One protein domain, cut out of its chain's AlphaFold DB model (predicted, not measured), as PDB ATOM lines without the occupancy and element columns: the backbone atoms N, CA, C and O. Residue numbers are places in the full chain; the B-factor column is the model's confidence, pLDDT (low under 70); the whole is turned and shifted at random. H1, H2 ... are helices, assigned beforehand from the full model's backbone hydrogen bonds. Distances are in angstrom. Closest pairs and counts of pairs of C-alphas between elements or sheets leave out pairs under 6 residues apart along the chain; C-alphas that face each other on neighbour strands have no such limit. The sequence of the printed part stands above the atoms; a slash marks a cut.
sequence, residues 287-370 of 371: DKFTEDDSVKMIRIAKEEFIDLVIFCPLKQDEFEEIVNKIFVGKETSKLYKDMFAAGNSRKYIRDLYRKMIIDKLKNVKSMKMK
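This is residues 287 to 370 of the 371 residues of the protein "Choline binding protein PcpA" of Ligilactobacillus animalis (UniProt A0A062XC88). Three helices, H1, H2 and H4, run up and down in a loosely packed bundle, and the short helix H3 lies across it, where H2 ends and H4 begins, crossing the first part of H1. H4 is the longest helix, and residues 362 to 370, of which 362 to 368 belong to H4, stick out of the body as an arm. The printed part has 84 residues with four named helices, in the order H1, H2, H3, H4, and no named strand; the class is all helix. It is only just compact, close to loose, with a radius of gyration of the C-alphas of 14.2 A, and it spans 53 by 21 by 19 A.

H1, residues 291 to 308, H2, residues 316 to 328, and H4, residues 345 to 368, form an up and down bundle, each running against the one before it. H1 and H2 are close but not clearly touching, at a shallow tilt of 17 degrees, opposite ways; their closest C-alphas, of Ala 301 and Ile 326, are 7.9 A apart. H1 touches H4, and of H4 residues 345 to 354 alone touch H1; the closest C-alphas, of Glu 304 and Arg 350, are 6.1 A apart. These two run the same way at a tilt of 35.1 degrees, only just steep. H2 and H4 only just touch, with 3 pairs of C-alphas within 8 A, the closest being Glu 318 and Lys 360 at 7.2 A; they run opposite ways at a shallow tilt of 24 degrees. H3, residues 332 to 341, touches residues 293 to 298 of H1 and is about perpendicular to it at 83 degrees; the C-alphas of Met 297 and Tyr 336 are the closest, 5.8 A apart. H3 and H4 touch only at the corner by their link, with the C-alphas of Met 339 and Ser 345 closest at 4.4 A. H2 and H3 also touch only at the corner, only just, with 3 pairs of C-alphas within 8 A; the closest are those of Ile 326 and Thr 332, 5.7 A apart. In H1, H2 and H3 every O i to N i+4 pair is within hydrogen-bond range; in H4, 17 of 20 are.

H1 begins at C-alpha 291, (37.426, 144.022, 20.660), and is 25.7 A long. H2 is 15.8 A and H3 14.3 A long. H4 runs 35.9 A from C-alpha 345 at (48.659, 155.043, 22.011) to C-alpha 368 at (43.068, 189.775, 15.049).

The C-alphas farthest apart are those of Asp 287 and Lys 370, 53.5 A. Without the free stretch 362 to 370, the body spans 40 by 22 by 17 A. The printed part has no cut. The links from H2 to H3 and from H3 to H4 are tight, and that from H1 to H2 is short. The mean pLDDT of the printed part is 72.5; residues 287 to 295, 309 to 313, 328 to 333 and 361 to 370 are under 70.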
ATOM      1  N   ASP A 287      44.443 139.914  13.880       41.38
ATOM      2  CA  ASP A 287      44.763 138.858  14.860       41.38
ATOM      3  C   ASP A 287      45.353 139.395  16.178       41.38
ATOM      4  O   ASP A 287      45.346 138.697  17.190       41.38
ATOM      5  N   LYS A 288      45.877 140.633  16.186       46.91
ATOM      6  CA  LYS A 288      46.427 141.291  17.390       46.91
ATOM      7  C   LYS A 288      45.520 142.365  17.976       46.91
ATOM      8  O   LYS A 288      45.768 142.786  19.099       46.91
ATOM      9  N   PHE A 289      44.551 142.854  17.208       45.03
ATOM     10  CA  PHE A 289      43.682 143.956  17.604       45.03
ATOM     11  C   PHE A 289      42.296 143.404  17.907       45.03
ATOM     12  O   PHE A 289      41.481 143.192  17.011       45.03
ATOM     13  N   THR A 290      42.064 143.134  19.185       61.25
ATOM     14  CA  THR A 290      40.818 142.540  19.670       61.25
ATOM     15  C   THR A 290      39.738 143.600  19.916       61.25
ATOM     16  O   THR A 290      39.993 144.811  19.905       61.25
ATOM     17  N   GLU A 291      38.507 143.152  20.176       56.91
ATOM     18  CA  GLU A 291      37.426 144.022  20.660       56.91
ATOM     19  C   GLU A 291      37.863 144.801  21.917       56.91
ATOM     20  O   GLU A 291      37.654 146.013  22.014       56.91
ATOM     21  N   ASP A 292      38.601 144.144  22.815       62.53
ATOM     22  CA  ASP A 292      39.166 144.754  24.020       62.53
ATOM     23  C   ASP A 292      40.195 145.854  23.707       62.53
ATOM     24  O   ASP A 292      40.203 146.906  24.361       62.53
ATOM     25  N   ASP A 293      41.039 145.666  22.688       66.56
ATOM     26  CA  ASP A 293      41.999 146.689  22.260       66.56
ATOM     27  C   ASP A 293      41.291 147.909  21.669       66.56
ATOM     28  O   ASP A 293      41.660 149.047  21.974       66.56
ATOM     29  N   SER A 294      40.217 147.693  20.907       64.94
ATOM     30  CA  SER A 294      39.372 148.764  20.367       64.94
ATOM     31  C   SER A 294      38.722 149.586  21.479       64.94
ATOM     32  O   SER A 294      38.830 150.816  21.498       64.94
ATOM     33  N   VAL A 295      38.115 148.917  22.463       65.69
ATOM     34  CA  VAL A 295      37.511 149.559  23.640       65.69
ATOM     35  C   VAL A 295      38.560 150.343  24.433       65.69
ATOM     36  O   VAL A 295      38.307 151.465  24.888       65.69
ATOM     37  N   LYS A 296      39.773 149.798  24.566       75.69
ATOM     38  CA  LYS A 296      40.893 150.477  25.221       75.69
ATOM     39  C   LYS A 296      41.345 151.718  24.450       75.69
ATOM     40  O   LYS A 296      41.613 152.734  25.094       75.69
ATOM     41  N   MET A 297      41.416 151.675  23.117       82.62
ATOM     42  CA  MET A 297      41.776 152.837  22.293       82.62
ATOM     43  C   MET A 297      40.718 153.935  22.378       82.62
ATOM     44  O   MET A 297      41.069 155.089  22.619       82.62
ATOM     45  N   ILE A 298      39.433 153.572  22.297       76.12
ATOM     46  CA  ILE A 298      38.305 154.499  22.484       76.12
ATOM     47  C   ILE A 298      38.390 155.168  23.854       76.12
ATOM     48  O   ILE A 298      38.273 156.390  23.956       76.12
ATOM     49  N   ARG A 299      38.631 154.389  24.917       77.50
ATOM     50  CA  ARG A 299      38.802 154.939  26.267       77.50
ATOM     51  C   ARG A 299      39.964 155.927  26.317       77.50
ATOM     52  O   ARG A 299      39.788 157.021  26.836       77.50
ATOM     53  N   ILE A 300      41.133 155.560  25.787       83.56
ATOM     54  CA  ILE A 300      42.314 156.437  25.779       83.56
ATOM     55  C   ILE A 300      42.022 157.730  25.006       83.56
ATOM     56  O   ILE A 300      42.372 158.803  25.489       83.56
ATOM     57  N   ALA A 301      41.343 157.651  23.859       83.50
ATOM     58  CA  ALA A 301      40.949 158.826  23.087       83.50
ATOM     59  C   ALA A 301      39.987 159.729  23.876       83.50
ATOM     60  O   ALA A 301      40.251 160.921  24.000       83.50
ATOM     61  N   LYS A 302      38.930 159.172  24.487       79.75
ATOM     62  CA  LYS A 302      37.991 159.925  25.343       79.75
ATOM     63  C   LYS A 302      38.699 160.582  26.532       79.75
ATOM     64  O   LYS A 302      38.460 161.749  26.815       79.75
ATOM     65  N   GLU A 303      39.593 159.863  27.210       82.19
ATOM     66  CA  GLU A 303      40.366 160.408  28.333       82.19
ATOM     67  C   GLU A 303      41.258 161.581  27.913       82.19
ATOM     68  O   GLU A 303      41.258 162.613  28.580       82.19
ATOM     69  N   GLU A 304      42.015 161.440  26.820       85.12
ATOM     70  CA  GLU A 304      42.893 162.513  26.339       85.12
ATOM     71  C   GLU A 304      42.094 163.680  25.752       85.12
ATOM     72  O   GLU A 304      42.506 164.829  25.902       85.12
ATOM     73  N   PHE A 305      40.926 163.427  25.155       81.56
ATOM     74  CA  PHE A 305      40.014 164.497  24.767       81.56
ATOM     75  C   PHE A 305      39.557 165.274  25.999       81.56
ATOM     76  O   PHE A 305      39.625 166.502  26.006       81.56
ATOM     77  N   ILE A 306      39.107 164.579  27.050       76.19
ATOM     78  CA  ILE A 306      38.621 165.234  28.265       76.19
ATOM     79  C   ILE A 306      39.730 166.064  28.921       76.19
ATOM     80  O   ILE A 306      39.500 167.206  29.315       76.19
ATOM     81  N   ASP A 307      40.948 165.521  28.975       75.06
ATOM     82  CA  ASP A 307      42.117 166.206  29.533       75.06
ATOM     83  C   ASP A 307      42.540 167.438  28.707       75.06
ATOM     84  O   ASP A 307      42.982 168.442  29.272       75.06
ATOM     85  N   LEU A 308      42.435 167.391  27.373       74.88
ATOM     86  CA  LEU A 308      43.013 168.411  26.488       74.88
ATOM     87  C   LEU A 308      42.000 169.386  25.894       74.88
ATOM     88  O   LEU A 308      42.286 170.577  25.847       74.88
ATOM     89  N   VAL A 309      40.866 168.894  25.407       65.06
ATOM     90  CA  VAL A 309      39.977 169.621  24.490       65.06
ATOM     91  C   VAL A 309      38.886 170.378  25.242       65.06
ATOM     92  O   VAL A 309      38.645 171.539  24.930       65.06
ATOM     93  N   ILE A 310      38.288 169.776  26.278       66.94
ATOM     94  CA  ILE A 310      37.143 170.355  27.012       66.94
ATOM     95  C   ILE A 310      37.461 171.728  27.614       66.94
ATOM     96  O   ILE A 310      36.591 172.583  27.713       66.94
ATOM     97  N   PHE A 311      38.712 171.957  28.005       65.06
ATOM     98  CA  PHE A 311      39.129 173.200  28.660       65.06
ATOM     99  C   PHE A 311      39.846 174.171  27.716       65.06
ATOM    100  O   PHE A 311      40.373 175.191  28.167       65.06
ATOM    101  N   CYS A 312      39.885 173.872  26.415       68.06
ATOM    102  CA  CYS A 312      40.351 174.822  25.412       68.06
ATOM    103  C   CYS A 312      39.224 175.794  25.024       68.06
ATOM    104  O   CYS A 312      38.068 175.380  24.946       68.06
ATOM    105  N   PRO A 313      39.538 177.072  24.729       64.94
ATOM    106  CA  PRO A 313      38.570 178.032  24.199       64.94
ATOM    107  C   PRO A 313      38.281 177.734  22.729       64.94
ATOM    108  O   PRO A 313      38.715 178.470  21.845       64.94
ATOM    109  N   LEU A 314      37.604 176.624  22.477       70.19
ATOM    110  CA  LEU A 314      37.146 176.255  21.150       70.19
ATOM    111  C   LEU A 314      35.736 176.787  20.938       70.19
ATOM    112  O   LEU A 314      34.908 176.781  21.853       70.19
ATOM    113  N   LYS A 315      35.464 177.228  19.714       74.25
ATOM    114  CA  LYS A 315      34.097 177.439  19.250       74.25
ATOM    115  C   LYS A 315      33.389 176.095  19.056       74.25
ATOM    116  O   LYS A 315      34.017 175.035  19.038       74.25
ATOM    117  N   GLN A 316      32.068 176.143  18.916       71.75
ATOM    118  CA  GLN A 316      31.252 174.946  18.731       71.75
ATOM    119  C   GLN A 316      31.642 174.169  17.463       71.75
ATOM    120  O   GLN A 316      31.892 172.973  17.548       71.75
ATOM    121  N   ASP A 317      31.806 174.854  16.332       78.12
ATOM    122  CA  ASP A 317      32.255 174.277  15.059       78.12
ATOM    123  C   ASP A 317      33.659 173.658  15.155       78.12
ATOM    124  O   ASP A 317      33.909 172.562  14.654       78.12
ATOM    125  N   GLU A 318      34.582 174.322  15.856       81.19
ATOM    126  CA  GLU A 318      35.943 173.815  16.070       81.19
ATOM    127  C   GLU A 318      35.959 172.545  16.929       81.19
ATOM    128  O   GLU A 318      36.744 171.629  16.673       81.19
ATOM    129  N   PHE A 319      35.097 172.477  17.942       77.06
ATOM    130  CA  PHE A 319      34.918 171.285  18.766       77.06
ATOM    131  C   PHE A 319      34.286 170.143  17.969       77.06
ATOM    132  O   PHE A 319      34.796 169.022  18.010       77.06
ATOM    133  N   GLU A 320      33.222 170.426  17.213       75.69
ATOM    134  CA  GLU A 320      32.542 169.456  16.354       75.69
ATOM    135  C   GLU A 320      33.496 168.865  15.317       75.69
ATOM    136  O   GLU A 320      33.480 167.661  15.091       75.69
ATOM    137  N   GLU A 321      34.400 169.655  14.736       80.94
ATOM    138  CA  GLU A 321      35.413 169.134  13.814       80.94
ATOM    139  C   GLU A 321      36.372 168.145  14.497       80.94
ATOM    140  O   GLU A 321      36.698 167.100  13.923       80.94
ATOM    141  N   ILE A 322      36.806 168.430  15.733       81.12
ATOM    142  CA  ILE A 322      37.650 167.505  16.504       81.12
ATOM    143  C   ILE A 322      36.871 166.229  16.832       81.12
ATOM    144  O   ILE A 322      37.391 165.130  16.627       81.12
ATOM    145  N   VAL A 323      35.630 166.351  17.310       75.81
ATOM    146  CA  VAL A 323      34.779 165.197  17.624       75.81
ATOM    147  C   VAL A 323      34.537 164.355  16.377       75.81
ATOM    148  O   VAL A 323      34.771 163.145  16.391       75.81
ATOM    149  N   ASN A 324      34.156 164.993  15.273       74.62
ATOM    150  CA  ASN A 324      33.863 164.316  14.024       74.62
ATOM    151  C   ASN A 324      35.086 163.590  13.487       74.62
ATOM    152  O   ASN A 324      34.979 162.441  13.079       74.62
ATOM    153  N   LYS A 325      36.274 164.192  13.541       79.62
ATOM    154  CA  LYS A 325      37.488 163.540  13.043       79.62
ATOM    155  C   LYS A 325      37.913 162.323  13.868       79.62
ATOM    156  O   LYS A 325      38.462 161.383  13.300       79.62
ATOM    157  N   ILE A 326      37.716 162.360  15.184       78.69
ATOM    158  CA  ILE A 326      38.292 161.367  16.107       78.69
ATOM    159  C   ILE A 326      37.300 160.279  16.519       78.69
ATOM    160  O   ILE A 326      37.718 159.193  16.924       78.69
ATOM    161  N   PHE A 327      36.003 160.568  16.457       72.25
ATOM    162  CA  PHE A 327      34.965 159.676  16.959       72.25
ATOM    163  C   PHE A 327      33.913 159.327  15.896       72.25
ATOM    164  O   PHE A 327      33.352 158.246  15.948       72.25
ATOM    165  N   VAL A 328      33.640 160.174  14.906       64.81
ATOM    166  CA  VAL A 328      32.517 159.941  13.963       64.81
ATOM    167  C   VAL A 328      33.004 159.577  12.558       64.81
ATOM    168  O   VAL A 328      32.329 158.887  11.801       64.81
ATOM    169  N   GLY A 329      34.190 160.046  12.184       62.03
ATOM    170  CA  GLY A 329      34.683 160.035  10.819       62.03
ATOM    171  C   GLY A 329      34.970 158.631  10.305       62.03
ATOM    172  O   GLY A 329      35.321 157.729  11.066       62.03
ATOM    173  N   LYS A 330      34.909 158.472   8.979       65.81
ATOM    174  CA  LYS A 330      35.208 157.206   8.282       65.81
ATOM    175  C   LYS A 330      36.598 156.649   8.626       65.81
ATOM    176  O   LYS A 330      36.783 155.440   8.684       65.81
ATOM    177  N   GLU A 331      37.550 157.531   8.933       69.25
ATOM    178  CA  GLU A 331      38.929 157.179   9.296       69.25
ATOM    179  C   GLU A 331      39.110 156.794  10.778       69.25
ATOM    180  O   GLU A 331      40.212 156.429  11.183       69.25
ATOM    181  N   THR A 332      38.060 156.841  11.607       69.62
ATOM    182  CA  THR A 332      38.164 156.572  13.056       69.62
ATOM    183  C   THR A 332      38.701 155.166  13.347       69.62
ATOM    184  O   THR A 332      39.566 154.992  14.204       69.62
ATOM    185  N   SER A 333      38.254 154.156  12.593       68.81
ATOM    186  CA  SER A 333      38.752 152.780  12.756       68.81
ATOM    187  C   SER A 333      40.243 152.662  12.455       68.81
ATOM    188  O   SER A 333      40.985 152.017  13.198       68.81
ATOM    189  N   LYS A 334      40.700 153.336  11.396       77.19
ATOM    190  CA  LYS A 334      42.116 153.379  11.036       77.19
ATOM    191  C   LYS A 334      42.931 154.090  12.114       77.19
ATOM    192  O   LYS A 334      43.936 153.549  12.557       77.19
ATOM    193  N   LEU A 335      42.441 155.225  12.615       81.62
ATOM    194  CA  LEU A 335      43.078 155.967  13.700       81.62
ATOM    195  C   LEU A 335      43.325 155.092  14.940       81.62
ATOM    196  O   LEU A 335      44.408 155.153  15.516       81.62
ATOM    197  N   TYR A 336      42.356 154.274  15.361       81.75
ATOM    198  CA  TYR A 336      42.529 153.417  16.542       81.75
ATOM    199  C   TYR A 336      43.503 152.261  16.301       81.75
ATOM    200  O   TYR A 336      44.266 151.913  17.205       81.75
ATOM    201  N   LYS A 337      43.552 151.722  15.080       79.50
ATOM    202  CA  LYS A 337      44.586 150.754  14.687       79.50
ATOM    203  C   LYS A 337      45.977 151.394  14.691       79.50
ATOM    204  O   LYS A 337      46.904 150.805  15.241       79.50
ATOM    205  N   ASP A 338      46.110 152.619  14.183       83.62
ATOM    206  CA  ASP A 338      47.371 153.374  14.198       83.62
ATOM    207  C   ASP A 338      47.815 153.692  15.635       83.62
ATOM    208  O   ASP A 338      48.982 153.521  15.992       83.62
ATOM    209  N   MET A 339      46.871 154.078  16.502       84.94
ATOM    210  CA  MET A 339      47.114 154.272  17.935       84.94
ATOM    211  C   MET A 339      47.651 153.001  18.599       84.94
ATOM    212  O   MET A 339      48.569 153.084  19.417       84.94
ATOM    213  N   PHE A 340      47.082 151.837  18.284       79.19
ATOM    214  CA  PHE A 340      47.545 150.554  18.810       79.19
ATOM    215  C   PHE A 340      48.946 150.206  18.282       79.19
ATOM    216  O   PHE A 340      49.845 149.897  19.067       79.19
ATOM    217  N   ALA A 341      49.164 150.347  16.972       84.19
ATOM    218  CA  ALA A 341      50.430 150.044  16.310       84.19
ATOM    219  C   ALA A 341      51.598 150.934  16.780       84.19
ATOM    220  O   ALA A 341      52.741 150.484  16.807       84.19
ATOM    221  N   ALA A 342      51.327 152.171  17.209       85.62
ATOM    222  CA  ALA A 342      52.346 153.106  17.686       85.62
ATOM    223  C   ALA A 342      53.057 152.674  18.987       85.62
ATOM    224  O   ALA A 342      54.020 153.323  19.401       85.62
ATOM    225  N   GLY A 343      52.564 151.653  19.701       79.75
ATOM    226  CA  GLY A 343      53.126 151.162  20.969       79.75
ATOM    227  C   GLY A 343      52.917 152.095  22.174       79.75
ATOM    228  O   GLY A 343      52.849 151.635  23.312       79.75
ATOM    229  N   ASN A 344      52.738 153.402  21.944       87.06
ATOM    230  CA  ASN A 344      52.324 154.388  22.941       87.06
ATOM    231  C   ASN A 344      51.101 155.180  22.456       87.06
ATOM    232  O   ASN A 344      51.181 156.354  22.084       87.06
ATOM    233  N   SER A 345      49.943 154.522  22.494       88.56
ATOM    234  CA  SER A 345      48.659 155.043  22.011       88.56
ATOM    235  C   SER A 345      48.259 156.376  22.645       88.56
ATOM    236  O   SER A 345      47.691 157.236  21.976       88.56
ATOM    237  N   ARG A 346      48.584 156.573  23.932       88.19
ATOM    238  CA  ARG A 346      48.273 157.809  24.665       88.19
ATOM    239  C   ARG A 346      49.075 158.989  24.132       88.19
ATOM    240  O   ARG A 346      48.503 160.043  23.880       88.19
ATOM    241  N   LYS A 347      50.386 158.813  23.933       89.12
ATOM    242  CA  LYS A 347      51.231 159.852  23.333       89.12
ATOM    243  C   LYS A 347      50.744 160.191  21.924       89.12
ATOM    244  O   LYS A 347      50.572 161.366  21.622       89.12
ATOM    245  N   TYR A 348      50.449 159.171  21.117       91.56
ATOM    246  CA  TYR A 348      49.979 159.346  19.744       91.56
ATOM    247  C   TYR A 348      48.729 160.236  19.662       91.56
ATOM    248  O   TYR A 348      48.738 161.269  18.991       91.56
ATOM    249  N   ILE A 349      47.660 159.879  20.385       91.38
ATOM    250  CA  ILE A 349      46.401 160.632  20.313       91.38
ATOM    251  C   ILE A 349      46.526 162.029  20.937       91.38
ATOM    252  O   ILE A 349      45.942 162.991  20.443       91.38
ATOM    253  N   ARG A 350      47.352 162.172  21.981       88.75
ATOM    254  CA  ARG A 350      47.653 163.459  22.620       88.75
ATOM    255  C   ARG A 350      48.358 164.422  21.672       88.75
ATOM    256  O   ARG A 350      48.004 165.600  21.631       88.75
ATOM    257  N   ASP A 351      49.336 163.935  20.917       88.75
ATOM    258  CA  ASP A 351      50.054 164.739  19.927       88.75
ATOM    259  C   ASP A 351      49.116 165.157  18.783       88.75
ATOM    260  O   ASP A 351      49.149 166.314  18.352       88.75
ATOM    261  N   LEU A 352      48.196 164.272  18.373       90.19
ATOM    262  CA  LEU A 352      47.154 164.598  17.397       90.19
ATOM    263  C   LEU A 352      46.203 165.694  17.906       90.19
ATOM    264  O   LEU A 352      46.017 166.696  17.214       90.19
ATOM    265  N   TYR A 353      45.654 165.563  19.120       86.69
ATOM    266  CA  TYR A 353      44.803 166.600  19.718       86.69
ATOM    267  C   TYR A 353      45.528 167.938  19.833       86.69
ATOM    268  O   TYR A 353      44.979 168.971  19.458       86.69
ATOM    269  N   ARG A 354      46.780 167.938  20.309       84.81
ATOM    270  CA  ARG A 354      47.587 169.161  20.418       84.81
ATOM    271  C   ARG A 354      47.756 169.847  19.075       84.81
ATOM    272  O   ARG A 354      47.584 171.060  19.012       84.81
ATOM    273  N   LYS A 355      48.075 169.088  18.024       85.75
ATOM    274  CA  LYS A 355      48.205 169.626  16.668       85.75
ATOM    275  C   LYS A 355      46.905 170.296  16.226       85.75
ATOM    276  O   LYS A 355      46.930 171.469  15.873       85.75
ATOM    277  N   MET A 356      45.773 169.601  16.355       84.56
ATOM    278  CA  MET A 356      44.459 170.139  15.980       84.56
ATOM    279  C   MET A 356      44.107 171.412  16.759       84.56
ATOM    280  O   MET A 356      43.723 172.409  16.159       84.56
ATOM    281  N   ILE A 357      44.293 171.410  18.081       79.88
ATOM    282  CA  ILE A 357      44.026 172.577  18.931       79.88
ATOM    283  C   ILE A 357      44.932 173.753  18.542       79.88
ATOM    284  O   ILE A 357      44.456 174.875  18.392       79.88
ATOM    285  N   ILE A 358      46.238 173.521  18.369       78.69
ATOM    286  CA  ILE A 358      47.196 174.574  18.003       78.69
ATOM    287  C   ILE A 358      46.838 175.185  16.646       78.69
ATOM    288  O   ILE A 358      46.886 176.409  16.515       78.69
ATOM    289  N   ASP A 359      46.474 174.365  15.663       79.19
ATOM    290  CA  ASP A 359      46.098 174.834  14.329       79.19
ATOM    291  C   ASP A 359      44.862 175.748  14.395       79.19
ATOM    292  O   ASP A 359      44.862 176.831  13.807       79.19
ATOM    293  N   LYS A 360      43.853 175.392  15.204       73.50
ATOM    294  CA  LYS A 360      42.670 176.241  15.437       73.50
ATOM    295  C   LYS A 360      43.014 177.542  16.166       73.50
ATOM    296  O   LYS A 360      42.654 178.626  15.711       73.50
ATOM    297  N   LEU A 361      43.812 177.477  17.234       67.94
ATOM    298  CA  LEU A 361      44.198 178.662  18.013       67.94
ATOM    299  C   LEU A 361      45.119 179.634  17.248       67.94
ATOM    300  O   LEU A 361      45.090 180.839  17.508       67.94
ATOM    301  N   LYS A 362      45.939 179.151  16.304       65.12
ATOM    302  CA  LYS A 362      46.786 180.003  15.448       65.12
ATOM    303  C   LYS A 362      45.965 180.816  14.443       65.12
ATOM    304  O   LYS A 362      46.249 182.001  14.268       65.12
ATOM    305  N   ASN A 363      44.913 180.232  13.871       54.97
ATOM    306  CA  ASN A 363      44.020 180.918  12.928       54.97
ATOM    307  C   ASN A 363      43.253 182.088  13.581       54.97
ATOM    308  O   ASN A 363      42.950 183.088  12.929       54.97
ATOM    309  N   VAL A 364      43.024 182.027  14.898       48.97
ATOM    310  CA  VAL A 364      42.423 183.125  15.677       48.97
ATOM    311  C   VAL A 364      43.367 184.332  15.814       48.97
ATOM    312  O   VAL A 364      42.910 185.477  15.806       48.97
ATOM    313  N   LYS A 365      44.689 184.118  15.907       42.12
ATOM    314  CA  LYS A 365      45.672 185.217  15.989       42.12
ATOM    315  C   LYS A 365      45.846 185.954  14.659       42.12
ATOM    316  O   LYS A 365      45.972 187.174  14.676       42.12
ATOM    317  N   SER A 366      45.801 185.257  13.522       38.00
ATOM    318  CA  SER A 366      45.933 185.897  12.202       38.00
ATOM    319  C   SER A 366      44.733 186.771  11.823       38.00
ATOM    320  O   SER A 366      44.909 187.737  11.086       38.00
ATOM    321  N   MET A 367      43.529 186.480  12.335       37.31
ATOM    322  CA  MET A 367      42.347 187.332  12.127       37.31
ATOM    323  C   MET A 367      42.389 188.619  12.961       37.31
ATOM    324  O   MET A 367      41.982 189.662  12.467       37.31
ATOM    325  N   LYS A 368      42.934 188.582  14.186       40.72
ATOM    326  CA  LYS A 368      43.068 189.775  15.049       40.72
ATOM    327  C   LYS A 368      44.167 190.755  14.626       40.72
ATOM    328  O   LYS A 368      44.196 191.863  15.133       40.72
ATOM    329  N   MET A 369      45.081 190.350  13.745       38.41
ATOM    330  CA  MET A 369      46.108 191.234  13.172       38.41
ATOM    331  C   MET A 369      45.666 191.920  11.869       38.41
ATOM    332  O   MET A 369      46.412 192.734  11.335       38.41
ATOM    333  N   LYS A 370      44.494 191.561  11.329       39.31
ATOM    334  CA  LYS A 370      43.930 192.143  10.099       39.31
ATOM    335  C   LYS A 370      42.709 193.043  10.352       39.31
ATOM    336  O   LYS A 370      42.126 193.521   9.384       39.31
TER     337      LYS A 370